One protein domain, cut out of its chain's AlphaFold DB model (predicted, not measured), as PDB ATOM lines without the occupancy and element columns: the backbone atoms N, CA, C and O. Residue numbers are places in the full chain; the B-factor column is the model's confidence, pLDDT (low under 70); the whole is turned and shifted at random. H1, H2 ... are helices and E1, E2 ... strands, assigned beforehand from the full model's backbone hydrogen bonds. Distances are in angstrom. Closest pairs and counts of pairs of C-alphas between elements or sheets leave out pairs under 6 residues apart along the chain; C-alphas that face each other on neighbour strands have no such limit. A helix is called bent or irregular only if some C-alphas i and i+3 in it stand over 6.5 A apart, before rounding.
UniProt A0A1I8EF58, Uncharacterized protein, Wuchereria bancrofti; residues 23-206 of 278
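Overview. This is residues 23 to 206 of the 278 residues of an uncharacterized protein of Wuchereria bancrofti (UniProt A0A1I8EF58). The core is a small sandwich of two strand layers, E3 E2 E1 E8 and E4 E6 E5, and a third, curled sheet, E7 E11 E10 E9, packs along it, its long strand E10 running past both E1 and E5. E8 runs on into E9, from one sheet to the next; the small helix H1 lies at the E3 side, the short H2 is over E11, and long loops, among them residues 23 to 39, surround the strands. The printed part has 184 residues, with the named elements E1 E2 E3 H1 E4 E5 E6 H2 E7 E8 E9 E10 E11 in chain order; they hold 86 residues, under half, and are mostly strand. The sheet E3 E2 E1 E8 is mixed, and the other two are antiparallel throughout. The whole is compact, with a radius of gyration of the C-alphas of 16.1 A, and spans 51 by 42 by 30 A.

Along the chain. Residues 23 to 39 hold no named element. E1, residues 40 to 46, begins at C-alpha 40 at (-154.404, 34.127, 56.662) and measures 18.0 A. E2, residues 52 to 57, measures 16.3 A. E3 is residues 83 to 85 and 7.3 A long; H1 is residues 87 to 94 and 12.4 A long. E4, residues 105 to 108, measures 9.8 A, E5, residues 122 to 127, 14.3 A, and E6, residues 140 to 144, 12.8 A. H2, residues 146 to 150, is 8.8 A long and only just irregular: C-alphas 147 and 150 are 6.54 A apart. E7, residues 152 to 159, measures 20.7 A, E8, residues 164 to 166, 6.3 A, and E9, residues 168 to 172, 13.4 A. E10, residues 175 to 189, is the longest strand, 39.6 A. E11, residues 195 to 205, measures 32.6 A and ends at C-alpha 205 at (-155.402, 20.830, 57.994).

Arrangement. The hairpin E1 and E2 is antiparallel, with N 53 and O 45 within hydrogen-bond range at 2.8 A. E3 is parallel to E2, with N 56 to O 84 at 2.9 A, and E8 is antiparallel to E1, with N 165 to O 44 at 2.8 A. This strongly twisted sheet and the sheet E4 E6 E5 form a sandwich, two sheets face to face, 11.8 A centre to centre where they face each other. In the latter, N 144 and O 107 of E6 and E4 are 2.7 A apart, and N 125 and O 141 of the hairpin E5 and E6 are 2.8 A apart. The closest C-alphas of E1 and E10 are those of Gly 42 and Tyr 181, 4.4 A apart; those of E5 and E10 are Trp 123 and Ala 183, 4.2 A. E9, E10 and E11 form a meander, each strand the antiparallel neighbour of the one before, with N 170 to O 178 at 2.9 A and N 183 to O 200 at 2.8 A. E7 is antiparallel to E11, with N 199 to O 157 at 2.8 A. H2 is on this curled sheet, over E11, at a height over the sheet of 8.6 A. H1 is only just not on the sheet E3 E2 E1 E8, with 4 pairs of C-alphas within 10 A. O i to N i+4 pairs within range number 1 of 4 in H1 and 0 of 1 in H2; O i to N i+3 pairs number 3 of 5 and 1 of 2.

Size, cuts and confidence. The two C-alphas farthest apart are those of Ile 98 and Lys 191, 51.6 A. The printed part has no cut. The long links are E2 to E3, E4 to E5 and E5 to E6. The mean pLDDT of the printed part is 73.6, and 67 residues are under 70: residues 23 to 42, 57 to 78, 80 to 82 and 84 to 105.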
ATOM      1  N   TYR A  23    -157.239  42.295  54.686       33.38
ATOM      2  CA  TYR A  23    -157.553  43.463  55.496       33.38
ATOM      3  C   TYR A  23    -156.297  44.027  56.151       33.38
ATOM      4  O   TYR A  23    -155.834  43.537  57.172       33.38
ATOM      5  N   LEU A  24    -155.848  45.138  55.590       30.48
ATOM      6  CA  LEU A  24    -155.355  46.300  56.303       30.48
ATOM      7  C   LEU A  24    -155.935  47.508  55.561       30.48
ATOM      8  O   LEU A  24    -155.498  47.811  54.454       30.48
ATOM      9  N   ILE A  25    -157.005  48.094  56.120       24.50
ATOM     10  CA  ILE A  25    -157.386  49.524  56.102       24.50
ATOM     11  C   ILE A  25    -158.841  49.701  56.582       24.50
ATOM     12  O   ILE A  25    -159.739  48.926  56.249       24.50
ATOM     13  N   GLU A  26    -159.028  50.745  57.392       27.59
ATOM     14  CA  GLU A  26    -160.299  51.346  57.785       27.59
ATOM     15  C   GLU A  26    -161.211  51.624  56.582       27.59
ATOM     16  O   GLU A  26    -160.842  52.337  55.651       27.59
ATOM     17  N   ALA A  27    -162.456  51.169  56.658       22.39
ATOM     18  CA  ALA A  27    -163.558  51.822  55.970       22.39
ATOM     19  C   ALA A  27    -164.538  52.281  57.052       22.39
ATOM     20  O   ALA A  27    -165.277  51.477  57.624       22.39
ATOM     21  N   LYS A  28    -164.522  53.581  57.370       23.72
ATOM     22  CA  LYS A  28    -165.662  54.224  58.025       23.72
ATOM     23  C   LYS A  28    -166.850  54.024  57.097       23.72
ATOM     24  O   LYS A  28    -166.892  54.709  56.096       23.72
ATOM     25  N   PHE A  29    -167.750  53.089  57.379       19.91
ATOM     26  CA  PHE A  29    -169.177  53.163  57.055       19.91
ATOM     27  C   PHE A  29    -169.884  51.963  57.698       19.91
ATOM     28  O   PHE A  29    -169.456  50.816  57.598       19.91
ATOM     29  N   TYR A  30    -170.956  52.264  58.424       24.88
ATOM     30  CA  TYR A  30    -171.827  51.321  59.115       24.88
ATOM     31  C   TYR A  30    -172.342  50.227  58.171       24.88
ATOM     32  O   TYR A  30    -173.185  50.525  57.342       24.88
ATOM     33  N   LEU A  31    -171.914  48.969  58.330       20.91
ATOM     34  CA  LEU A  31    -172.648  47.767  57.899       20.91
ATOM     35  C   LEU A  31    -171.972  46.511  58.485       20.91
ATOM     36  O   LEU A  31    -170.762  46.463  58.685       20.91
ATOM     37  N   LYS A  32    -172.759  45.482  58.817       22.94
ATOM     38  CA  LYS A  32    -172.274  44.139  59.192       22.94
ATOM     39  C   LYS A  32    -171.439  43.568  58.029       22.94
ATOM     40  O   LYS A  32    -172.006  43.006  57.096       22.94
ATOM     41  N   PHE A  33    -170.113  43.699  58.057       27.91
ATOM     42  CA  PHE A  33    -169.253  43.141  57.008       27.91
ATOM     43  C   PHE A  33    -169.089  41.625  57.190       27.91
ATOM     44  O   PHE A  33    -168.309  41.155  58.012       27.91
ATOM     45  N   LYS A  34    -169.841  40.847  56.400       29.86
ATOM     46  CA  LYS A  34    -169.526  39.441  56.107       29.86
ATOM     47  C   LYS A  34    -168.358  39.435  55.124       29.86
ATOM     48  O   LYS A  34    -168.561  39.702  53.941       29.86
ATOM     49  N   THR A  35    -167.148  39.163  55.598       35.62
ATOM     50  CA  THR A  35    -165.975  39.121  54.718       35.62
ATOM     51  C   THR A  35    -165.977  37.810  53.931       35.62
ATOM     52  O   THR A  35    -165.799  36.724  54.483       35.62
ATOM     53  N   LYS A  36    -166.275  37.894  52.631       34.00
ATOM     54  CA  LYS A  36    -166.066  36.793  51.683       34.00
ATOM     55  C   LYS A  36    -164.586  36.794  51.328       34.00
ATOM     56  O   LYS A  36    -164.105  37.824  50.881       34.00
ATOM     57  N   ALA A  37    -163.898  35.670  51.536       42.81
ATOM     58  CA  ALA A  37    -162.455  35.463  51.348       42.81
ATOM     59  C   ALA A  37    -161.542  36.055  52.447       42.81
ATOM     60  O   ALA A  37    -160.964  37.127  52.306       42.81
ATOM     61  N   GLY A  38    -161.366  35.305  53.537       48.94
ATOM     62  CA  GLY A  38    -160.344  35.561  54.556       48.94
ATOM     63  C   GLY A  38    -158.944  35.138  54.099       48.94
ATOM     64  O   GLY A  38    -158.716  33.974  53.795       48.94
ATOM     65  N   SER A  39    -157.998  36.076  54.058       54.53
ATOM     66  CA  SER A  39    -156.564  35.761  53.961       54.53
ATOM     67  C   SER A  39    -156.010  35.412  55.340       54.53
ATOM     68  O   SER A  39    -156.437  36.001  56.333       54.53
ATOM     69  N   PHE A  40    -155.058  34.482  55.405       59.47
ATOM     70  CA  PHE A  40    -154.404  34.127  56.662       59.47
ATOM     71  C   PHE A  40    -153.062  34.834  56.797       59.47
ATOM     72  O   PHE A  40    -152.315  35.000  55.829       59.47
ATOM     73  N   MET A  41    -152.731  35.188  58.033       64.06
ATOM     74  CA  MET A  41    -151.402  35.664  58.387       64.06
ATOM     75  C   MET A  41    -150.544  34.441  58.692       64.06
ATOM     76  O   MET A  41    -150.721  33.776  59.712       64.06
ATOM     77  N   GLY A  42    -149.672  34.095  57.749       60.59
ATOM     78  CA  GLY A  42    -148.800  32.923  57.855       60.59
ATOM     79  C   GLY A  42    -147.394  33.260  58.340       60.59
ATOM     80  O   GLY A  42    -146.616  32.361  58.619       60.59
ATOM     81  N   GLN A  43    -147.033  34.541  58.396       71.69
ATOM     82  CA  GLN A  43    -145.680  35.000  58.709       71.69
ATOM     83  C   GLN A  43    -145.711  36.277  59.536       71.69
ATOM     84  O   GLN A  43    -146.645  37.070  59.438       71.69
ATOM     85  N   GLY A  44    -144.656  36.488  60.315       75.88
ATOM     86  CA  GLY A  44    -144.479  37.686  61.122       75.88
ATOM     87  C   GLY A  44    -143.011  38.073  61.163       75.88
ATOM     88  O   GLY A  44    -142.138  37.213  61.224       75.88
ATOM     89  N   ARG A  45    -142.720  39.368  61.114       79.50
ATOM     90  CA  ARG A  45    -141.359  39.898  61.223       79.50
ATOM     91  C   ARG A  45    -141.348  41.034  62.231       79.50
ATOM     92  O   ARG A  45    -142.233  41.881  62.191       79.50
ATOM     93  N   ALA A  46    -140.324  41.101  63.071       82.19
ATOM     94  CA  ALA A  46    -139.998  42.328  63.786       82.19
ATOM     95  C   ALA A  46    -138.951  43.089  62.965       82.19
ATOM     96  O   ALA A  46    -137.886  42.562  62.640       82.19
ATOM     97  N   LEU A  47    -139.257  44.322  62.564       81.31
ATOM     98  CA  LEU A  47    -138.301  45.183  61.871       81.31
ATOM     99  C   LEU A  47    -137.104  45.493  62.781       81.31
ATOM    100  O   LEU A  47    -137.164  45.293  63.992       81.31
ATOM    101  N   GLN A  48    -136.021  46.030  62.213       83.75
ATOM    102  CA  GLN A  48    -134.861  46.456  63.010       83.75
ATOM    103  C   GLN A  48    -135.238  47.517  64.060       83.75
ATOM    104  O   GLN A  48    -134.630  47.582  65.119       83.75
ATOM    105  N   SER A  49    -136.283  48.307  63.786       80.69
ATOM    106  CA  SER A  49    -136.872  49.268  64.727       80.69
ATOM    107  C   SER A  49    -137.675  48.624  65.865       80.69
ATOM    108  O   SER A  49    -138.183  49.336  66.723       80.69
ATOM    109  N   GLY A  50    -137.867  47.304  65.845       82.69
ATOM    110  CA  GLY A  50    -138.761  46.575  66.743       82.69
ATOM    111  C   GLY A  50    -140.221  46.535  66.285       82.69
ATOM    112  O   GLY A  50    -140.992  45.784  66.861       82.69
ATOM    113  N   GLN A  51    -140.619  47.276  65.241       84.38
ATOM    114  CA  GLN A  51    -142.012  47.285  64.769       84.38
ATOM    115  C   GLN A  51    -142.407  45.895  64.242       84.38
ATOM    116  O   GLN A  51    -141.747  45.406  63.319       84.38
ATOM    117  N   PRO A  52    -143.481  45.268  64.746       85.81
ATOM    118  CA  PRO A  52    -143.970  44.015  64.200       85.81
ATOM    119  C   PRO A  52    -144.759  44.283  62.914       85.81
ATOM    120  O   PRO A  52    -145.539  45.233  62.834       85.81
ATOM    121  N   VAL A  53    -144.551  43.436  61.911       84.06
ATOM    122  CA  VAL A  53    -145.265  43.447  60.630       84.06
ATOM    123  C   VAL A  53    -145.703  42.031  60.268       84.06
ATOM    124  O   VAL A  53    -144.975  41.063  60.514       84.06
ATOM    125  N   LEU A  54    -146.888  41.905  59.673       81.12
ATOM    126  CA  LEU A  54    -147.451  40.610  59.288       81.12
ATOM    127  C   LEU A  54    -147.262  40.322  57.799       81.12
ATOM    128  O   LEU A  54    -147.384  41.196  56.940       81.12
ATOM    129  N   GLY A  55    -146.966  39.062  57.505       75.12
ATOM    130  CA  GLY A  55    -146.921  38.522  56.160       75.12
ATOM    131  C   GLY A  55    -148.257  37.884  55.797       75.12
ATOM    132  O   GLY A  55    -148.681  36.908  56.427       75.12
ATOM    133  N   CYS A  56    -148.896  38.408  54.754       71.69
ATOM    134  CA  CYS A  56    -150.102  37.823  54.185       71.69
ATOM    135  C   CYS A  56    -149.725  36.591  53.359       71.69
ATOM    136  O   CYS A  56    -148.826  36.642  52.520       71.69
ATOM    137  N   ALA A  57    -150.445  35.493  53.569       66.88
ATOM    138  CA  ALA A  57    -150.328  34.305  52.744       66.88
ATOM    139  C   ALA A  57    -151.718  33.782  52.374       66.88
ATOM    140  O   ALA A  57    -152.696  33.904  53.115       66.88
ATOM    141  N   ARG A  58    -151.802  33.208  51.174       68.69
ATOM    142  CA  ARG A  58    -153.060  32.765  50.583       68.69
ATOM    143  C   ARG A  58    -153.074  31.238  50.472       68.69
ATOM    144  O   ARG A  58    -152.614  30.716  49.460       68.69
ATOM    145  N   PRO A  59    -153.570  30.505  51.487       64.88
ATOM    146  CA  PRO A  59    -153.640  29.049  51.414       64.88
ATOM    147  C   PRO A  59    -154.501  28.589  50.240       64.88
ATOM    148  O   PRO A  59    -155.656  28.987  50.123       64.88
ATOM    149  N   SER A  60    -154.014  27.659  49.424       64.19
ATOM    150  CA  SER A  60    -154.837  27.038  48.370       64.19
ATOM    151  C   SER A  60    -156.075  26.315  48.925       64.19
ATOM    152  O   SER A  60    -157.061  26.097  48.222       64.19
ATOM    153  N   CYS A  61    -156.032  25.941  50.206       62.81
ATOM    154  CA  CYS A  61    -157.063  25.138  50.833       62.81
ATOM    155  C   CYS A  61    -158.226  25.912  51.447       62.81
ATOM    156  O   CYS A  61    -159.266  25.296  51.705       62.81
ATOM    157  N   PHE A  62    -158.078  27.224  51.615       65.12
ATOM    158  CA  PHE A  62    -159.177  28.121  51.925       65.12
ATOM    159  C   PHE A  62    -159.800  28.530  50.593       65.12
ATOM    160  O   PHE A  62    -159.093  28.962  49.694       65.12
ATOM    161  N   GLY A  63    -161.086  28.268  50.379       54.69
ATOM    162  CA  GLY A  63    -161.670  28.523  49.068       54.69
ATOM    163  C   GLY A  63    -161.738  30.005  48.746       54.69
ATOM    164  O   GLY A  63    -162.012  30.838  49.613       54.69
ATOM    165  N   TRP A  64    -161.507  30.326  47.479       56.44
ATOM    166  CA  TRP A  64    -161.507  31.686  46.972       56.44
ATOM    167  C   TRP A  64    -162.442  31.733  45.773       56.44
ATOM    168  O   TRP A  64    -162.242  31.000  44.807       56.44
ATOM    169  N   GLY A  65    -163.494  32.544  45.850       49.47
ATOM    170  CA  GLY A  65    -164.457  32.664  44.760       49.47
ATOM    171  C   GLY A  65    -163.805  33.111  43.444       49.47
ATOM    172  O   GLY A  65    -162.671  33.574  43.411       49.47
ATOM    173  N   VAL A  66    -164.561  33.017  42.348       43.97
ATOM    174  CA  VAL A  66    -164.109  33.302  40.966       43.97
ATOM    175  C   VAL A  66    -163.679  34.768  40.752       43.97
ATOM    176  O   VAL A  66    -163.064  35.101  39.744       43.97
ATOM    177  N   LYS A  67    -163.980  35.655  41.704       48.19
ATOM    178  CA  LYS A  67    -163.602  37.071  41.692       48.19
ATOM    179  C   LYS A  67    -162.826  37.386  42.966       48.19
ATOM    180  O   LYS A  67    -163.439  37.520  44.016       48.19
ATOM    181  N   THR A  68    -161.501  37.456  42.880       47.75
ATOM    182  CA  THR A  68    -160.667  38.012  43.958       47.75
ATOM    183  C   THR A  68    -159.436  38.707  43.361       47.75
ATOM    184  O   THR A  68    -158.388  38.086  43.204       47.75
ATOM    185  N   ASP A  69    -159.648  39.938  42.909       47.28
ATOM    186  CA  ASP A  69    -159.017  41.198  43.339       47.28
ATOM    187  C   ASP A  69    -157.477  41.330  43.395       47.28
ATOM    188  O   ASP A  69    -156.728  40.391  43.642       47.28
ATOM    189  N   LYS A  70    -157.011  42.572  43.182       48.91
ATOM    190  CA  LYS A  70    -155.628  43.033  42.919       48.91
ATOM    191  C   LYS A  70    -154.650  42.940  44.119       48.91
ATOM    192  O   LYS A  70    -154.009  43.932  44.462       48.91
ATOM    193  N   GLY A  71    -154.518  41.774  44.751       50.75
ATOM    194  CA  GLY A  71    -153.507  41.513  45.789       50.75
ATOM    195  C   GLY A  71    -153.817  42.073  47.188       50.75
ATOM    196  O   GLY A  71    -154.916  42.557  47.460       50.75
ATOM    197  N   ALA A  72    -152.844  41.965  48.102       58.47
ATOM    198  CA  ALA A  72    -152.964  42.427  49.487       58.47
ATOM    199  C   ALA A  72    -152.798  43.950  49.616       58.47
ATOM    200  O   ALA A  72    -151.942  44.543  48.958       58.47
ATOM    201  N   ARG A  73    -153.577  44.579  50.507       60.00
ATOM    202  CA  ARG A  73    -153.410  45.988  50.899       60.00
ATOM    203  C   ARG A  73    -152.869  46.048  52.326       60.00
ATOM    204  O   ARG A  73    -153.293  45.260  53.160       60.00
ATOM    205  N   PHE A  74    -151.935  46.962  52.572       64.81
ATOM    206  CA  PHE A  74    -151.272  47.172  53.863       64.81
ATOM    207  C   PHE A  74    -151.440  48.632  54.289       64.81
ATOM    208  O   PHE A  74    -151.497  49.519  53.429       64.81
ATOM    209  N   TYR A  75    -151.509  48.894  55.594       63.16
ATOM    210  CA  TYR A  75    -151.538  50.254  56.114       63.16
ATOM    211  C   TYR A  75    -150.135  50.854  56.009       63.16
ATOM    212  O   TYR A  75    -149.130  50.147  55.944       63.16
ATOM    213  N   ARG A  76    -150.052  52.185  55.941       67.56
ATOM    214  CA  ARG A  76    -148.778  52.890  55.794       67.56
ATOM    215  C   ARG A  76    -148.452  53.666  57.058       67.56
ATOM    216  O   ARG A  76    -149.062  54.696  57.319       67.56
ATOM    217  N   ILE A  77    -147.430  53.224  57.783       63.91
ATOM    218  CA  ILE A  77    -146.863  53.942  58.927       63.91
ATOM    219  C   ILE A  77    -145.572  54.609  58.450       63.91
ATOM    220  O   ILE A  77    -144.674  53.944  57.934       63.91
ATOM    221  N   HIS A  78    -145.497  55.940  58.528       67.50
ATOM    222  CA  HIS A  78    -144.377  56.722  57.978       67.50
ATOM    223  C   HIS A  78    -144.047  56.377  56.512       67.50
ATOM    224  O   HIS A  78    -142.889  56.212  56.135       67.50
ATOM    225  N   LYS A  79    -145.086  56.245  55.672       73.56
ATOM    226  CA  LYS A  79    -144.997  55.855  54.248       73.56
ATOM    227  C   LYS A  79    -144.468  54.430  53.991       73.56
ATOM    228  O   LYS A  79    -144.322  54.062  52.829       73.56
ATOM    229  N   LYS A  80    -144.231  53.615  55.026       68.25
ATOM    230  CA  LYS A  80    -143.844  52.200  54.905       68.25
ATOM    231  C   LYS A  80    -145.031  51.292  55.213       68.25
ATOM    232  O   LYS A  80    -145.783  51.564  56.143       68.25
ATOM    233  N   ASN A  81    -145.194  50.229  54.429       68.94
ATOM    234  CA  ASN A  81    -146.251  49.244  54.649       68.94
ATOM    235  C   ASN A  81    -146.017  48.488  55.970       68.94
ATOM    236  O   ASN A  81    -144.887  48.095  56.259       68.94
ATOM    237  N   ASP A  82    -147.078  48.246  56.732       64.81
ATOM    238  CA  ASP A  82    -147.067  47.478  57.986       64.81
ATOM    239  C   ASP A  82    -147.305  45.967  57.791       64.81
ATOM    240  O   ASP A  82    -147.516  45.211  58.741       64.81
ATOM    241  N   GLY A  83    -147.195  45.509  56.546       72.31
ATOM    242  CA  GLY A  83    -147.180  44.101  56.191       72.31
ATOM    243  C   GLY A  83    -146.523  43.850  54.838       72.31
ATOM    244  O   GLY A  83    -146.111  44.778  54.133       72.31
ATOM    245  N   PHE A  84    -146.379  42.571  54.497       68.75
ATOM    246  CA  PHE A  84    -145.697  42.140  53.279       68.75
ATOM    247  C   PHE A  84    -146.354  40.917  52.628       68.75
ATOM    248  O   PHE A  84    -147.053  40.137  53.270       68.75
ATOM    249  N   MET A  85    -146.114  40.749  51.326       68.44
ATOM    250  CA  MET A  85    -146.421  39.532  50.565       68.44
ATOM    251  C   MET A  85    -145.109  38.872  50.158       68.44
ATOM    252  O   MET A  85    -144.170  39.572  49.770       68.44
ATOM    253  N   ARG A  86    -145.033  37.537  50.177       66.81
ATOM    254  CA  ARG A  86    -143.882  36.851  49.573       66.81
ATOM    255  C   ARG A  86    -143.969  36.901  48.056       66.81
ATOM    256  O   ARG A  86    -145.050  36.822  47.474       66.81
ATOM    257  N   HIS A  87    -142.810  36.904  47.409       69.81
ATOM    258  CA  HIS A  87    -142.717  36.840  45.952       69.81
ATOM    259  C   HIS A  87    -143.412  35.597  45.360       69.81
ATOM    260  O   HIS A  87    -144.042  35.671  44.308       69.81
ATOM    261  N   THR A  88    -143.363  34.462  46.066       66.81
ATOM    262  CA  THR A  88    -144.049  33.218  45.678       66.81
ATOM    263  C   THR A  88    -145.570  33.324  45.758       66.81
ATOM    264  O   THR A  88    -146.264  32.725  44.941       66.81
ATOM    265  N   ASP A  89    -146.091  34.095  46.715       64.81
ATOM    266  CA  ASP A  89    -147.533  34.285  46.899       64.81
ATOM    267  C   ASP A  89    -148.100  35.248  45.841       64.81
ATOM    268  O   ASP A  89    -149.245  35.095  45.421       64.81
ATOM    269  N   LEU A  90    -147.282  36.189  45.345       63.81
ATOM    270  CA  LEU A  90    -147.646  37.090  44.244       63.81
ATOM    271  C   LEU A  90    -147.877  36.328  42.928       63.81
ATOM    272  O   LEU A  90    -148.900  36.528  42.287       63.81
ATOM    273  N   LYS A  91    -146.993  35.388  42.564       60.06
ATOM    274  CA  LYS A  91    -147.112  34.595  41.317       60.06
ATOM    275  C   LYS A  91    -148.313  33.642  41.294       60.06
ATOM    276  O   LYS A  91    -148.730  33.181  40.234       60.06
ATOM    277  N   LYS A  92    -148.867  33.302  42.460       58.62
ATOM    278  CA  LYS A  92    -150.034  32.414  42.574       58.62
ATOM    279  C   LYS A  92    -151.355  33.120  42.278       58.62
ATOM    280  O   LYS A  92    -152.308  32.440  41.902       58.62
ATOM    281  N   TYR A  93    -151.414  34.447  42.409       54.84
ATOM    282  CA  TYR A  93    -152.609  35.224  42.066       54.84
ATOM    283  C   TYR A  93    -152.983  35.075  40.589       54.84
ATOM    284  O   TYR A  93    -154.161  34.922  40.274       54.84
ATOM    285  N   ASP A  94    -151.985  35.014  39.708       51.41
ATOM    286  CA  ASP A  94    -152.202  34.946  38.260       51.41
ATOM    287  C   ASP A  94    -152.730  33.570  37.807       51.41
ATOM    288  O   ASP A  94    -153.489  33.467  36.844       51.41
ATOM    289  N   ASN A  95    -152.412  32.508  38.560       47.69
ATOM    290  CA  ASN A  95    -152.737  31.115  38.224       47.69
ATOM    291  C   ASN A  95    -153.972  30.555  38.963       47.69
ATOM    292  O   ASN A  95    -154.336  29.390  38.784       47.69
ATOM    293  N   ALA A  96    -154.651  31.360  39.789       50.69
ATOM    294  CA  ALA A  96    -155.728  30.921  40.690       50.69
ATOM    295  C   ALA A  96    -157.030  30.455  39.994       50.69
ATOM    296  O   ALA A  96    -157.982  30.051  40.662       50.69
ATOM    297  N   LYS A  97    -157.085  30.472  38.657       46.03
ATOM    298  CA  LYS A  97    -158.290  30.181  37.864       46.03
ATOM    299  C   LYS A  97    -158.783  28.726  37.963       46.03
ATOM    300  O   LYS A  97    -159.937  28.473  37.639       46.03
ATOM    301  N   ILE A  98    -157.940  27.776  38.390       43.81
ATOM    302  CA  ILE A  98    -158.182  26.333  38.161       43.81
ATOM    303  C   ILE A  98    -158.575  25.541  39.428       43.81
ATOM    304  O   ILE A  98    -159.156  24.467  39.316       43.81
ATOM    305  N   MET A  99    -158.371  26.067  40.641       48.88
ATOM    306  CA  MET A  99    -158.647  25.332  41.894       48.88
ATOM    307  C   MET A  99    -159.593  26.097  42.833       48.88
ATOM    308  O   MET A  99    -159.329  26.247  44.026       48.88
ATOM    309  N   ALA A 100    -160.702  26.613  42.301       50.59
ATOM    310  CA  ALA A 100    -161.691  27.354  43.082       50.59
ATOM    311  C   ALA A 100    -162.470  26.413  44.027       50.59
ATOM    312  O   ALA A 100    -163.545  25.908  43.702       50.59
ATOM    313  N   ARG A 101    -161.928  26.162  45.225       54.31
ATOM    314  CA  ARG A 101    -162.734  25.701  46.365       54.31
ATOM    315  C   ARG A 101    -163.779  26.780  46.688       54.31
ATOM    316  O   ARG A 101    -163.509  27.970  46.525       54.31
ATOM    317  N   GLU A 102    -164.962  26.371  47.144       57.59
ATOM    318  CA  GLU A 102    -166.039  27.295  47.534       57.59
ATOM    319  C   GLU A 102    -165.527  28.325  48.548       57.59
ATOM    320  O   GLU A 102    -164.894  27.955  49.536       57.59
ATOM    321  N   SER A 103    -165.788  29.612  48.291       61.47
ATOM    322  CA  SER A 103    -165.311  30.702  49.142       61.47
ATOM    323  C   SER A 103    -165.752  30.510  50.587       61.47
ATOM    324  O   SER A 103    -166.949  30.363  50.838       61.47
ATOM    325  N   GLN A 104    -164.810  30.568  51.525       67.69
ATOM    326  CA  GLN A 104    -165.109  30.423  52.947       67.69
ATOM    327  C   GLN A 104    -165.192  31.794  53.632       67.69
ATOM    328  O   GLN A 104    -164.532  32.758  53.226       67.69
ATOM    329  N   LEU A 105    -166.079  31.889  54.626       69.56
ATOM    330  CA  LEU A 105    -166.327  33.105  55.394       69.56
ATOM    331  C   LEU A 105    -165.550  33.067  56.703       69.56
ATOM    332  O   LEU A 105    -165.516  32.040  57.376       69.56
ATOM    333  N   ALA A 106    -165.001  34.219  57.063       77.25
ATOM    334  CA  ALA A 106    -164.395  34.486  58.354       77.25
ATOM    335  C   ALA A 106    -165.087  35.676  59.017       77.25
ATOM    336  O   ALA A 106    -165.569  36.590  58.329       77.25
ATOM    337  N   PHE A 107    -165.106  35.683  60.347       82.06
ATOM    338  CA  PHE A 107    -165.624  36.794  61.135       82.06
ATOM    339  C   PHE A 107    -164.478  37.473  61.857       82.06
ATOM    340  O   PHE A 107    -163.857  36.870  62.717       82.06
ATOM    341  N   CYS A 108    -164.197  38.720  61.506       82.06
ATOM    342  CA  CYS A 108    -163.168  39.504  62.169       82.06
ATOM    343  C   CYS A 108    -163.798  40.579  63.041       82.06
ATOM    344  O   CYS A 108    -164.863  41.118  62.715       82.06
ATOM    345  N   GLU A 109    -163.096  40.936  64.109       82.62
ATOM    346  CA  GLU A 109    -163.387  42.134  64.885       82.62
ATOM    347  C   GLU A 109    -163.445  43.364  63.973       82.62
ATOM    348  O   GLU A 109    -162.870  43.394  62.884       82.62
ATOM    349  N   LYS A 110    -164.163  44.407  64.389       80.56
ATOM    350  CA  LYS A 110    -164.245  45.636  63.585       80.56
ATOM    351  C   LYS A 110    -162.984  46.486  63.736       80.56
ATOM    352  O   LYS A 110    -162.421  46.919  62.732       80.56
ATOM    353  N   ASN A 111    -162.533  46.651  64.977       82.38
ATOM    354  CA  ASN A 111    -161.423  47.513  65.373       82.38
ATOM    355  C   ASN A 111    -160.302  46.678  66.003       82.38
ATOM    356  O   ASN A 111    -160.529  45.530  66.374       82.38
ATOM    357  N   TYR A 112    -159.117  47.269  66.153       85.44
ATOM    358  CA  TYR A 112    -158.044  46.692  66.962       85.44
ATOM    359  C   TYR A 112    -158.349  46.949  68.436       85.44
ATOM    360  O   TYR A 112    -158.201  48.075  68.905       85.44
ATOM    361  N   ALA A 113    -158.832  45.932  69.139       87.94
ATOM    362  CA  ALA A 113    -159.230  46.058  70.541       87.94
ATOM    363  C   ALA A 113    -158.651  44.947  71.422       87.94
ATOM    364  O   ALA A 113    -158.544  45.123  72.634       87.94
ATOM    365  N   SER A 114    -158.252  43.830  70.820       92.06
ATOM    366  CA  SER A 114    -157.871  42.632  71.556       92.06
ATOM    367  C   SER A 114    -156.389  42.647  71.892       92.06
ATOM    368  O   SER A 114    -155.550  42.946  71.053       92.06
ATOM    369  N   SER A 115    -156.037  42.330  73.133       92.25
ATOM    370  CA  SER A 115    -154.636  42.181  73.550       92.25
ATOM    371  C   SER A 115    -154.052  40.814  73.173       92.25
ATOM    372  O   SER A 115    -152.836  40.632  73.195       92.25
ATOM    373  N   LEU A 116    -154.917  39.850  72.844       94.50
ATOM    374  CA  LEU A 116    -154.588  38.461  72.544       94.50
ATOM    375  C   LEU A 116    -155.711  37.809  71.720       94.50
ATOM    376  O   LEU A 116    -156.873  38.159  71.892       94.50
ATOM    377  N   CYS A 117    -155.346  36.862  70.853       91.75
ATOM    378  CA  CYS A 117    -156.277  35.990  70.129       91.75
ATOM    379  C   CYS A 117    -156.011  34.537  70.556       91.75
ATOM    380  O   CYS A 117    -155.183  33.853  69.958       91.75
ATOM    381  N   ASP A 118    -156.605  34.083  71.657       87.06
ATOM    382  CA  ASP A 118    -156.312  32.776  72.267       87.06
ATOM    383  C   ASP A 118    -157.427  31.735  72.100       87.06
ATOM    384  O   ASP A 118    -157.233  30.562  72.429       87.06
ATOM    385  N   GLU A 119    -158.568  32.117  71.528       89.25
ATOM    386  CA  GLU A 119    -159.644  31.169  71.263       89.25
ATOM    387  C   GLU A 119    -159.235  30.119  70.213       89.25
ATOM    388  O   GLU A 119    -158.575  30.401  69.211       89.25
ATOM    389  N   ASN A 120    -159.715  28.883  70.386       85.75
ATOM    390  CA  ASN A 120    -159.334  27.726  69.561       85.75
ATOM    391  C   ASN A 120    -159.682  27.867  68.061       85.75
ATOM    392  O   ASN A 120    -159.145  27.147  67.219       85.75
ATOM    393  N   MET A 121    -160.595  28.777  67.717       88.88
ATOM    394  CA  MET A 121    -161.017  29.047  66.339       88.88
ATOM    395  C   MET A 121    -160.540  30.405  65.823       88.88
ATOM    396  O   MET A 121    -160.999  30.841  64.765       88.88
ATOM    397  N   GLN A 122    -159.655  31.079  66.558       90.31
ATOM    398  CA  GLN A 122    -159.167  32.403  66.215       90.31
ATOM    399  C   GLN A 122    -157.759  32.397  65.616       90.31
ATOM    400  O   GLN A 122    -156.980  31.450  65.753       90.31
ATOM    401  N   TRP A 123    -157.441  33.492  64.927       89.44
ATOM    402  CA  TRP A 123    -156.088  33.865  64.535       89.44
ATOM    403  C   TRP A 123    -155.912  35.382  64.549       89.44
ATOM    404  O   TRP A 123    -156.885  36.144  64.563       89.44
ATOM    405  N   VAL A 124    -154.655  35.822  64.470       89.75
ATOM    406  CA  VAL A 124    -154.318  37.240  64.329       89.75
ATOM    407  C   VAL A 124    -154.598  37.698  62.899       89.75
ATOM    408  O   VAL A 124    -153.847  37.400  61.970       89.75
ATOM    409  N   GLY A 125    -155.680  38.448  62.718       82.88
ATOM    410  CA  GLY A 125    -156.069  39.053  61.446       82.88
ATOM    411  C   GLY A 125    -155.364  40.374  61.137       82.88
ATOM    412  O   GLY A 125    -155.339  40.785  59.980       82.88
ATOM    413  N   GLY A 126    -154.786  41.036  62.142       82.44
ATOM    414  CA  GLY A 126    -154.042  42.282  61.968       82.44
ATOM    415  C   GLY A 126    -153.439  42.816  63.268       82.44
ATOM    416  O   GLY A 126    -153.813  42.380  64.358       82.44
ATOM    417  N   LEU A 127    -152.531  43.786  63.134       84.00
ATOM    418  CA  LEU A 127    -151.902  44.522  64.236       84.00
ATOM    419  C   LEU A 127    -152.335  45.985  64.187       84.00
ATOM    420  O   LEU A 127    -152.416  46.567  63.104       84.00
ATOM    421  N   SER A 128    -152.582  46.595  65.343       83.94
ATOM    422  CA  SER A 128    -152.845  48.027  65.410       83.94
ATOM    423  C   SER A 128    -151.617  48.812  64.949       83.94
ATOM    424  O   SER A 128    -150.507  48.515  65.413       83.94
ATOM    425  N   PRO A 129    -151.790  49.859  64.127       79.56
ATOM    426  CA  PRO A 129    -150.713  50.791  63.845       79.56
ATOM    427  C   PRO A 129    -150.170  51.389  65.143       79.56
ATOM    428  O   PRO A 129    -150.937  51.793  66.014       79.56
ATOM    429  N   SER A 130    -148.848  51.460  65.264       78.88
ATOM    430  CA  SER A 130    -148.182  52.087  66.403       78.88
ATOM    431  C   SER A 130    -147.136  53.070  65.901       78.88
ATOM    432  O   SER A 130    -146.352  52.755  65.007       78.88
ATOM    433  N   SER A 131    -147.147  54.274  66.468       75.94
ATOM    434  CA  SER A 131    -146.110  55.286  66.244       75.94
ATOM    435  C   SER A 131    -144.984  55.194  67.276       75.94
ATOM    436  O   SER A 131    -143.885  55.681  67.024       75.94
ATOM    437  N   ASN A 132    -145.239  54.560  68.426       81.81
ATOM    438  CA  ASN A 132    -144.262  54.380  69.491       81.81
ATOM    439  C   ASN A 132    -144.377  52.978  70.106       81.81
ATOM    440  O   ASN A 132    -145.221  52.712  70.963       81.81
ATOM    441  N   ILE A 133    -143.479  52.094  69.675       82.62
ATOM    442  CA  ILE A 133    -143.481  50.679  70.052       82.62
ATOM    443  C   ILE A 133    -143.095  50.487  71.514       82.62
ATOM    444  O   ILE A 133    -143.477  49.484  72.098       82.62
ATOM    445  N   THR A 134    -142.339  51.382  72.142       83.25
ATOM    446  CA  THR A 134    -141.936  51.203  73.543       83.25
ATOM    447  C   THR A 134    -143.070  51.545  74.499       83.25
ATOM    448  O   THR A 134    -143.286  50.806  75.455       83.25
ATOM    449  N   THR A 135    -143.854  52.587  74.223       84.50
ATOM    450  CA  THR A 135    -144.891  53.061  75.156       84.50
ATOM    451  C   THR A 135    -146.286  52.514  74.872       84.50
ATOM    452  O   THR A 135    -147.076  52.362  75.801       84.50
ATOM    453  N   GLN A 136    -146.612  52.190  73.616       87.19
ATOM    454  CA  GLN A 136    -147.963  51.752  73.256       87.19
ATOM    455  C   GLN A 136    -148.140  50.233  73.408       87.19
ATOM    456  O   GLN A 136    -147.238  49.456  73.052       87.19
ATOM    457  N   PRO A 137    -149.302  49.775  73.913       89.50
ATOM    458  CA  PRO A 137    -149.635  48.358  73.919       89.50
ATOM    459  C   PRO A 137    -149.791  47.841  72.483       89.50
ATOM    460  O   PRO A 137    -150.198  48.572  71.581       89.50
ATOM    461  N   LEU A 138    -149.469  46.564  72.275       88.44
ATOM    462  CA  LEU A 138    -149.787  45.892  71.020       88.44
ATOM    463  C   LEU A 138    -151.263  45.495  71.057       88.44
ATOM    464  O   LEU A 138    -151.638  44.668  71.885       88.44
ATOM    465  N   LEU A 139    -152.077  46.068  70.171       90.19
ATOM    466  CA  LEU A 139    -153.458  45.644  69.983       90.19
ATOM    467  C   LEU A 139    -153.574  44.828  68.697       90.19
ATOM    468  O   LEU A 139    -152.924  45.097  67.685       90.19
ATOM    469  N   LEU A 140    -154.411  43.811  68.753       88.56
ATOM    470  CA  LEU A 140    -154.659  42.839  67.711       88.56
ATOM    471  C   LEU A 140    -156.084  43.008  67.198       88.56
ATOM    472  O   LEU A 140    -156.974  43.529  67.876       88.56
ATOM    473  N   LYS A 141    -156.275  42.546  65.970       86.50
ATOM    474  CA  LYS A 141    -157.583  42.299  65.384       86.50
ATOM    475  C   LYS A 141    -157.731  40.799  65.224       86.50
ATOM    476  O   LYS A 141    -157.062  40.216  64.367       86.50
ATOM    477  N   CYS A 142    -158.575  40.181  66.036       88.25
ATOM    478  CA  CYS A 142    -158.808  38.748  65.972       88.25
ATOM    479  C   CYS A 142    -159.842  38.420  64.890       88.25
ATOM    480  O   CYS A 142    -160.803  39.160  64.651       88.25
ATOM    481  N   CYS A 143    -159.616  37.308  64.201       85.62
ATOM    482  CA  CYS A 143    -160.566  36.729  63.264       85.62
ATOM    483  C   CYS A 143    -160.882  35.302  63.688       85.62
ATOM    484  O   CYS A 143    -159.989  34.592  64.133       85.62
ATOM    485  N   THR A 144    -162.129  34.884  63.502       85.12
ATOM    486  CA  THR A 144    -162.646  33.565  63.859       85.12
ATOM    487  C   THR A 144    -163.086  32.811  62.615       85.12
ATOM    488  O   THR A 144    -163.718  33.368  61.706       85.12
ATOM    489  N   PHE A 145    -162.747  31.525  62.576       84.31
ATOM    490  CA  PHE A 145    -163.118  30.617  61.504       84.31
ATOM    491  C   PHE A 145    -163.314  29.197  62.031       84.31
ATOM    492  O   PHE A 145    -162.376  28.558  62.500       84.31
ATOM    493  N   ASP A 146    -164.531  28.676  61.880       82.94
ATOM    494  CA  ASP A 146    -164.956  27.417  62.501       82.94
ATOM    495  C   ASP A 146    -164.089  26.208  62.130       82.94
ATOM    496  O   ASP A 146    -163.898  25.296  62.936       82.94
ATOM    497  N   ASN A 147    -163.518  26.178  60.921       80.00
ATOM    498  CA  ASN A 147    -162.684  25.044  60.516       80.00
ATOM    499  C   ASN A 147    -161.329  25.016  61.241       80.00
ATOM    500  O   ASN A 147    -160.660  23.982  61.219       80.00
ATOM    501  N   LEU A 148    -160.939  26.090  61.938       85.50
ATOM    502  CA  LEU A 148    -159.754  26.093  62.797       85.50
ATOM    503  C   LEU A 148    -159.935  25.259  64.067       85.50
ATOM    504  O   LEU A 148    -158.938  24.967  64.715       85.50
ATOM    505  N   LYS A 149    -161.145  24.788  64.398       87.88
ATOM    506  CA  LYS A 149    -161.387  23.943  65.582       87.88
ATOM    507  C   LYS A 149    -160.507  22.687  65.651       87.88
ATOM    508  O   LYS A 149    -160.205  22.213  66.739       87.88
ATOM    509  N   ASN A 150    -160.106  22.167  64.486       83.88
ATOM    510  CA  ASN A 150    -159.253  20.983  64.332       83.88
ATOM    511  C   ASN A 150    -157.782  21.350  64.057       83.88
ATOM    512  O   ASN A 150    -157.005  20.510  63.601       83.88
ATOM    513  N   SER A 151    -157.412  22.620  64.227       90.12
ATOM    514  CA  SER A 151    -156.014  23.035  64.179       90.12
ATOM    515  C   SER A 151    -155.256  22.483  65.383       90.12
ATOM    516  O   SER A 151    -155.851  22.207  66.424       90.12
ATOM    517  N   TRP A 152    -153.942  22.349  65.253       91.88
ATOM    518  CA  TRP A 152    -153.082  21.905  66.346       91.88
ATOM    519  C   TRP A 152    -151.917  22.856  66.547       91.88
ATOM    520  O   TRP A 152    -151.541  23.601  65.639       91.88
ATOM    521  N   ASP A 153    -151.366  22.848  67.755       93.75
ATOM    522  CA  ASP A 153    -150.238  23.701  68.091       93.75
ATOM    523  C   ASP A 153    -148.977  23.251  67.347       93.75
ATOM    524  O   ASP A 153    -148.645  22.064  67.298       93.75
ATOM    525  N   ARG A 154    -148.287  24.217  66.737       94.06
ATOM    526  CA  ARG A 154    -146.974  24.007  66.126       94.06
ATOM    527  C   ARG A 154    -145.853  24.459  67.059       94.06
ATOM    528  O   ARG A 154    -144.713  24.024  66.859       94.06
ATOM    529  N   GLY A 155    -146.182  25.292  68.044       92.88
ATOM    530  CA  GLY A 155    -145.286  25.825  69.051       92.88
ATOM    531  C   GLY A 155    -145.282  27.351  69.097       92.88
ATOM    532  O   GLY A 155    -146.003  28.050  68.378       92.88
ATOM    533  N   ILE A 156    -144.411  27.865  69.960       94.25
ATOM    534  CA  ILE A 156    -144.228  29.291  70.218       94.25
ATOM    535  C   ILE A 156    -142.817  29.686  69.785       94.25
ATOM    536  O   ILE A 156    -141.850  29.003  70.117       94.25
ATOM    537  N   ALA A 157    -142.702  30.786  69.045       91.81
ATOM    538  CA  ALA A 157    -141.434  31.340  68.596       91.81
ATOM    539  C   ALA A 157    -141.193  32.716  69.222       91.81
ATOM    540  O   ALA A 157    -142.051  33.595  69.140       91.81
ATOM    541  N   ASP A 158    -140.007  32.916  69.790       93.06
ATOM    542  CA  ASP A 158    -139.548  34.232  70.230       93.06
ATOM    543  C   ASP A 158    -138.892  34.989  69.073       93.06
ATOM    544  O   ASP A 158    -137.905  34.539  68.487       93.06
ATOM    545  N   VAL A 159    -139.435  36.161  68.751       91.19
ATOM    546  CA  VAL A 159    -139.021  36.994  67.619       91.19
ATOM    547  C   VAL A 159    -138.439  38.306  68.131       91.19
ATOM    548  O   VAL A 159    -139.138  39.150  68.697       91.19
ATOM    549  N   ASN A 160    -137.141  38.482  67.902       91.12
ATOM    550  CA  ASN A 160    -136.395  39.692  68.232       91.12
ATOM    551  C   ASN A 160    -136.378  40.681  67.060       91.12
ATOM    552  O   ASN A 160    -136.621  40.277  65.920       91.12
ATOM    553  N   PRO A 161    -136.039  41.961  67.295       88.69
ATOM    554  CA  PRO A 161    -135.874  42.935  66.224       88.69
ATOM    555  C   PRO A 161    -134.922  42.420  65.137       88.69
ATOM    556  O   PRO A 161    -133.855  41.881  65.428       88.69
ATOM    557  N   GLY A 162    -135.335  42.552  63.879       84.19
ATOM    558  CA  GLY A 162    -134.624  42.023  62.713       84.19
ATOM    559  C   GLY A 162    -134.971  40.572  62.352       84.19
ATOM    560  O   GLY A 162    -134.687  40.159  61.228       84.19
ATOM    561  N   GLN A 163    -135.623  39.813  63.237       84.38
ATOM    562  CA  GLN A 163    -135.964  38.408  63.004       84.38
ATOM    563  C   GLN A 163    -137.339  38.224  62.356       84.38
ATOM    564  O   GLN A 163    -138.223  39.086  62.407       84.38
ATOM    565  N   ILE A 164    -137.513  37.054  61.746       83.44
ATOM    566  CA  ILE A 164    -138.736  36.615  61.080       83.44
ATOM    567  C   ILE A 164    -139.135  35.236  61.599       83.44
ATOM    568  O   ILE A 164    -138.290  34.363  61.789       83.44
ATOM    569  N   VAL A 165    -140.434  35.041  61.787       85.19
ATOM    570  CA  VAL A 165    -141.051  33.737  61.990       85.19
ATOM    571  C   VAL A 165    -141.797  33.337  60.722       85.19
ATOM    572  O   VAL A 165    -142.569  34.119  60.153       85.19
ATOM    573  N   VAL A 166    -141.532  32.117  60.260       82.31
ATOM    574  CA  VAL A 166    -142.017  31.614  58.975       82.31
ATOM    575  C   VAL A 166    -143.017  30.489  59.189       82.31
ATOM    576  O   VAL A 166    -142.665  29.420  59.675       82.31
ATOM    577  N   GLY A 167    -144.255  30.732  58.772       84.75
ATOM    578  CA  GLY A 167    -145.273  29.714  58.534       84.75
ATOM    579  C   GLY A 167    -145.820  29.825  57.109       84.75
ATOM    580  O   GLY A 167    -145.096  30.132  56.153       84.75
ATOM    581  N   GLY A 168    -147.122  29.611  56.957       82.50
ATOM    582  CA  GLY A 168    -147.812  29.579  55.678       82.50
ATOM    583  C   GLY A 168    -147.994  28.159  55.149       82.50
ATOM    584  O   GLY A 168    -148.268  27.226  55.893       82.50
ATOM    585  N   GLU A 169    -147.924  27.990  53.833       80.75
ATOM    586  CA  GLU A 169    -148.224  26.708  53.193       80.75
ATOM    587  C   GLU A 169    -147.247  25.603  53.602       80.75
ATOM    588  O   GLU A 169    -146.032  25.789  53.579       80.75
ATOM    589  N   VAL A 170    -147.797  24.428  53.905       84.88
ATOM    590  CA  VAL A 170    -147.028  23.232  54.237       84.88
ATOM    591  C   VAL A 170    -147.262  22.193  53.150       84.88
ATOM    592  O   VAL A 170    -148.404  21.799  52.883       84.88
ATOM    593  N   MET A 171    -146.170  21.781  52.513       80.88
ATOM    594  CA  MET A 171    -146.178  20.904  51.347       80.88
ATOM    595  C   MET A 171    -145.750  19.487  51.725       80.88
ATOM    596  O   MET A 171    -144.841  19.303  52.528       80.88
ATOM    597  N   GLN A 172    -146.387  18.504  51.106       80.44
ATOM    598  CA  GLN A 172    -146.007  17.097  51.121       80.44
ATOM    599  C   GLN A 172    -146.262  16.554  49.712       80.44
ATOM    600  O   GLN A 172    -147.324  16.810  49.144       80.44
ATOM    601  N   ASP A 173    -145.271  15.894  49.110       81.25
ATOM    602  CA  ASP A 173    -145.353  15.325  47.752       81.25
ATOM    603  C   ASP A 173    -145.812  16.336  46.683       81.25
ATOM    604  O   ASP A 173    -146.685  16.072  45.857       81.25
ATOM    605  N   GLY A 174    -145.277  17.562  46.742       73.94
ATOM    606  CA  GLY A 174    -145.639  18.642  45.815       73.94
ATOM    607  C   GLY A 174    -147.042  19.226  46.027       73.94
ATOM    608  O   GLY A 174    -147.464  20.107  45.276       73.94
ATOM    609  N   ARG A 175    -147.763  18.803  47.073       73.56
ATOM    610  CA  ARG A 175    -149.123  19.246  47.385       73.56
ATOM    611  C   ARG A 175    -149.209  19.934  48.744       73.56
ATOM    612  O   ARG A 175    -148.677  19.449  49.736       73.56
ATOM    613  N   GLN A 176    -149.980  21.018  48.824       76.44
ATOM    614  CA  GLN A 176    -150.296  21.635  50.111       76.44
ATOM    615  C   GLN A 176    -151.273  20.750  50.904       76.44
ATOM    616  O   GLN A 176    -152.406  20.522  50.464       76.44
ATOM    617  N   TYR A 177    -150.852  20.276  52.076       81.94
ATOM    618  CA  TYR A 177    -151.687  19.466  52.977       81.94
ATOM    619  C   TYR A 177    -152.065  20.204  54.264       81.94
ATOM    620  O   TYR A 177    -153.052  19.851  54.913       81.94
ATOM    621  N   ALA A 178    -151.328  21.256  54.617       87.50
ATOM    622  CA  ALA A 178    -151.631  22.083  55.770       87.50
ATOM    623  C   ALA A 178    -151.234  23.548  55.547       87.50
ATOM    624  O   ALA A 178    -150.625  23.922  54.536       87.50
ATOM    625  N   PHE A 179    -151.622  24.391  56.494       86.50
ATOM    626  CA  PHE A 179    -151.234  25.789  56.546       86.50
ATOM    627  C   PHE A 179    -150.927  26.199  57.987       86.50
ATOM    628  O   PHE A 179    -151.770  26.036  58.868       86.50
ATOM    629  N   ASP A 180    -149.734  26.739  58.204       89.94
ATOM    630  CA  ASP A 180    -149.294  27.313  59.469       89.94
ATOM    631  C   ASP A 180    -149.720  28.779  59.534       89.94
ATOM    632  O   ASP A 180    -149.349  29.584  58.678       89.94
ATOM    633  N   TYR A 181    -150.508  29.128  60.542       88.69
ATOM    634  CA  TYR A 181    -151.010  30.477  60.757       88.69
ATOM    635  C   TYR A 181    -150.587  31.007  62.126       88.69
ATOM    636  O   TYR A 181    -150.340  30.248  63.066       88.69
ATOM    637  N   ILE A 182    -150.522  32.331  62.235       90.38
ATOM    638  CA  ILE A 182    -150.242  33.015  63.494       90.38
ATOM    639  C   ILE A 182    -151.518  33.051  64.326       90.38
ATOM    640  O   ILE A 182    -152.449  33.802  64.032       90.38
ATOM    641  N   ALA A 183    -151.551  32.227  65.366       92.88
ATOM    642  CA  ALA A 183    -152.672  32.149  66.286       92.88
ATOM    643  C   ALA A 183    -152.689  33.346  67.235       92.88
ATOM    644  O   ALA A 183    -153.734  33.957  67.405       92.88
ATOM    645  N   ASN A 184    -151.529  33.728  67.780       94.94
ATOM    646  CA  ASN A 184    -151.420  34.828  68.733       94.94
ATOM    647  C   ASN A 184    -150.050  35.522  68.663       94.94
ATOM    648  O   ASN A 184    -149.061  34.911  68.252       94.94
ATOM    649  N   ILE A 185    -149.986  36.784  69.098       93.88
ATOM    650  CA  ILE A 185    -148.741  37.545  69.258       93.88
ATOM    651  C   ILE A 185    -148.785  38.283  70.592       93.88
ATOM    652  O   ILE A 185    -149.651  39.125  70.808       93.88
ATOM    653  N   LYS A 186    -147.804  38.028  71.459       94.62
ATOM    654  CA  LYS A 186    -147.625  38.753  72.720       94.62
ATOM    655  C   LYS A 186    -146.337  39.560  72.684       94.62
ATOM    656  O   LYS A 186    -145.264  39.013  72.454       94.62
ATOM    657  N   LYS A 187    -146.441  40.861  72.932       93.06
ATOM    658  CA  LYS A 187    -145.293  41.757  73.088       93.06
ATOM    659  C   LYS A 187    -144.775  41.687  74.524       93.06
ATOM    660  O   LYS A 187    -145.570  41.745  75.457       93.06
ATOM    661  N   TYR A 188    -143.461  41.638  74.697       93.62
ATOM    662  CA  TYR A 188    -142.811  41.746  76.001       93.62
ATOM    663  C   TYR A 188    -141.472  42.484  75.892       93.62
ATOM    664  O   TYR A 188    -140.942  42.689  74.800       93.62
ATOM    665  N   PHE A 189    -140.931  42.903  77.035       93.44
ATOM    666  CA  PHE A 189    -139.613  43.527  77.124       93.44
ATOM    667  C   PHE A 189    -138.633  42.573  77.794       93.44
ATOM    668  O   PHE A 189    -138.944  41.944  78.806       93.44
ATOM    669  N   LYS A 190    -137.443  42.452  77.218       90.25
ATOM    670  CA  LYS A 190    -136.343  41.689  77.802       90.25
ATOM    671  C   LYS A 190    -135.683  42.467  78.937       90.25
ATOM    672  O   LYS A 190    -135.821  43.682  79.041       90.25
ATOM    673  N   LYS A 191    -134.867  41.768  79.733       91.25
ATOM    674  CA  LYS A 191    -134.077  42.361  80.831       91.25
ATOM    675  C   LYS A 191    -133.191  43.535  80.387       91.25
ATOM    676  O   LYS A 191    -132.947  44.438  81.170       91.25
ATOM    677  N   ASN A 192    -132.737  43.536  79.134       87.94
ATOM    678  CA  ASN A 192    -131.931  44.609  78.542       87.94
ATOM    679  C   ASN A 192    -132.763  45.790  77.990       87.94
ATOM    680  O   ASN A 192    -132.221  46.629  77.280       87.94
ATOM    681  N   GLY A 193    -134.081  45.821  78.224       86.12
ATOM    682  CA  GLY A 193    -134.991  46.857  77.728       86.12
ATOM    683  C   GLY A 193    -135.419  46.710  76.262       86.12
ATOM    684  O   GLY A 193    -136.277  47.460  75.801       86.12
ATOM    685  N   SER A 194    -134.877  45.739  75.515       87.62
ATOM    686  CA  SER A 194    -135.287  45.500  74.124       87.62
ATOM    687  C   SER A 194    -136.668  44.842  74.038       87.62
ATOM    688  O   SER A 194    -137.021  43.992  74.858       87.62
ATOM    689  N   VAL A 195    -137.455  45.236  73.035       91.25
ATOM    690  CA  VAL A 195    -138.767  44.638  72.749       91.25
ATOM    691  C   VAL A 195    -138.605  43.304  72.020       91.25
ATOM    692  O   VAL A 195    -137.775  43.183  71.121       91.25
ATOM    693  N   ALA A 196    -139.410  42.312  72.385       91.56
ATOM    694  CA  ALA A 196    -139.515  41.027  71.705       91.56
ATOM    695  C   ALA A 196    -140.973  40.556  71.648       91.56
ATOM    696  O   ALA A 196    -141.850  41.074  72.349       91.56
ATOM    697  N   TYR A 197    -141.234  39.589  70.771       93.19
ATOM    698  CA  TYR A 197    -142.573  39.074  70.516       93.19
ATOM    699  C   TYR A 197    -142.602  37.559  70.652       93.19
ATOM    700  O   TYR A 197    -141.834  36.864  69.997       93.19
ATOM    701  N   SER A 198    -143.528  37.055  71.457       94.88
ATOM    702  CA  SER A 198    -143.858  35.639  71.537       94.88
ATOM    703  C   SER A 198    -144.973  35.363  70.532       94.88
ATOM    704  O   SER A 198    -146.083  35.885  70.670       94.88
ATOM    705  N   VAL A 199    -144.661  34.609  69.481       94.19
ATOM    706  CA  VAL A 199    -145.579  34.309  68.379       94.19
ATOM    707  C   VAL A 199    -146.024  32.858  68.474       94.19
ATOM    708  O   VAL A 199    -145.216  31.945  68.333       94.19
ATOM    709  N   THR A 200    -147.318  32.641  68.690       94.44
ATOM    710  CA  THR A 200    -147.920  31.304  68.721       94.44
ATOM    711  C   THR A 200    -148.335  30.901  67.314       94.44
ATOM    712  O   THR A 200    -149.078  31.629  66.649       94.44
ATOM    713  N   ILE A 201    -147.881  29.734  66.866       92.50
ATOM    714  CA  ILE A 201    -148.156  29.213  65.528       92.50
ATOM    715  C   ILE A 201    -149.013  27.967  65.661       92.50
ATOM    716  O   ILE A 201    -148.684  27.049  66.405       92.50
ATOM    717  N   ARG A 202    -150.088  27.902  64.885       93.44
ATOM    718  CA  ARG A 202    -150.934  26.714  64.795       93.44
ATOM    719  C   ARG A 202    -151.006  26.234  63.363       93.44
ATOM    720  O   ARG A 202    -150.915  27.019  62.422       93.44
ATOM    721  N   ARG A 203    -151.192  24.931  63.203       91.44
ATOM    722  CA  ARG A 203    -151.324  24.284  61.909       91.44
ATOM    723  C   ARG A 203    -152.773  23.910  61.664       91.44
ATOM    724  O   ARG A 203    -153.414  23.263  62.484       91.44
ATOM    725  N   PHE A 204    -153.291  24.319  60.517       87.31
ATOM    726  CA  PHE A 204    -154.621  23.977  60.035       87.31
ATOM    727  C   PHE A 204    -154.521  22.928  58.924       87.31
ATOM    728  O   PHE A 204    -153.764  23.100  57.965       87.31
ATOM    729  N   TRP A 205    -155.300  21.848  59.038       85.50
ATOM    730  CA  TRP A 205    -155.402  20.830  57.994       85.50
ATOM    731  C   TRP A 205    -156.112  21.403  56.776       85.50
ATOM    732  O   TRP A 205    -157.274  21.808  56.835       85.50
ATOM    733  N   CYS A 206    -155.468  21.312  55.622       76.12
ATOM    734  CA  CYS A 206    -156.180  21.466  54.376       76.12
ATOM    735  C   CYS A 206    -157.016  20.191  54.169       76.12
ATOM    736  O   CYS A 206    -156.465  19.156  53.797       76.12
TER     737      CYS A 206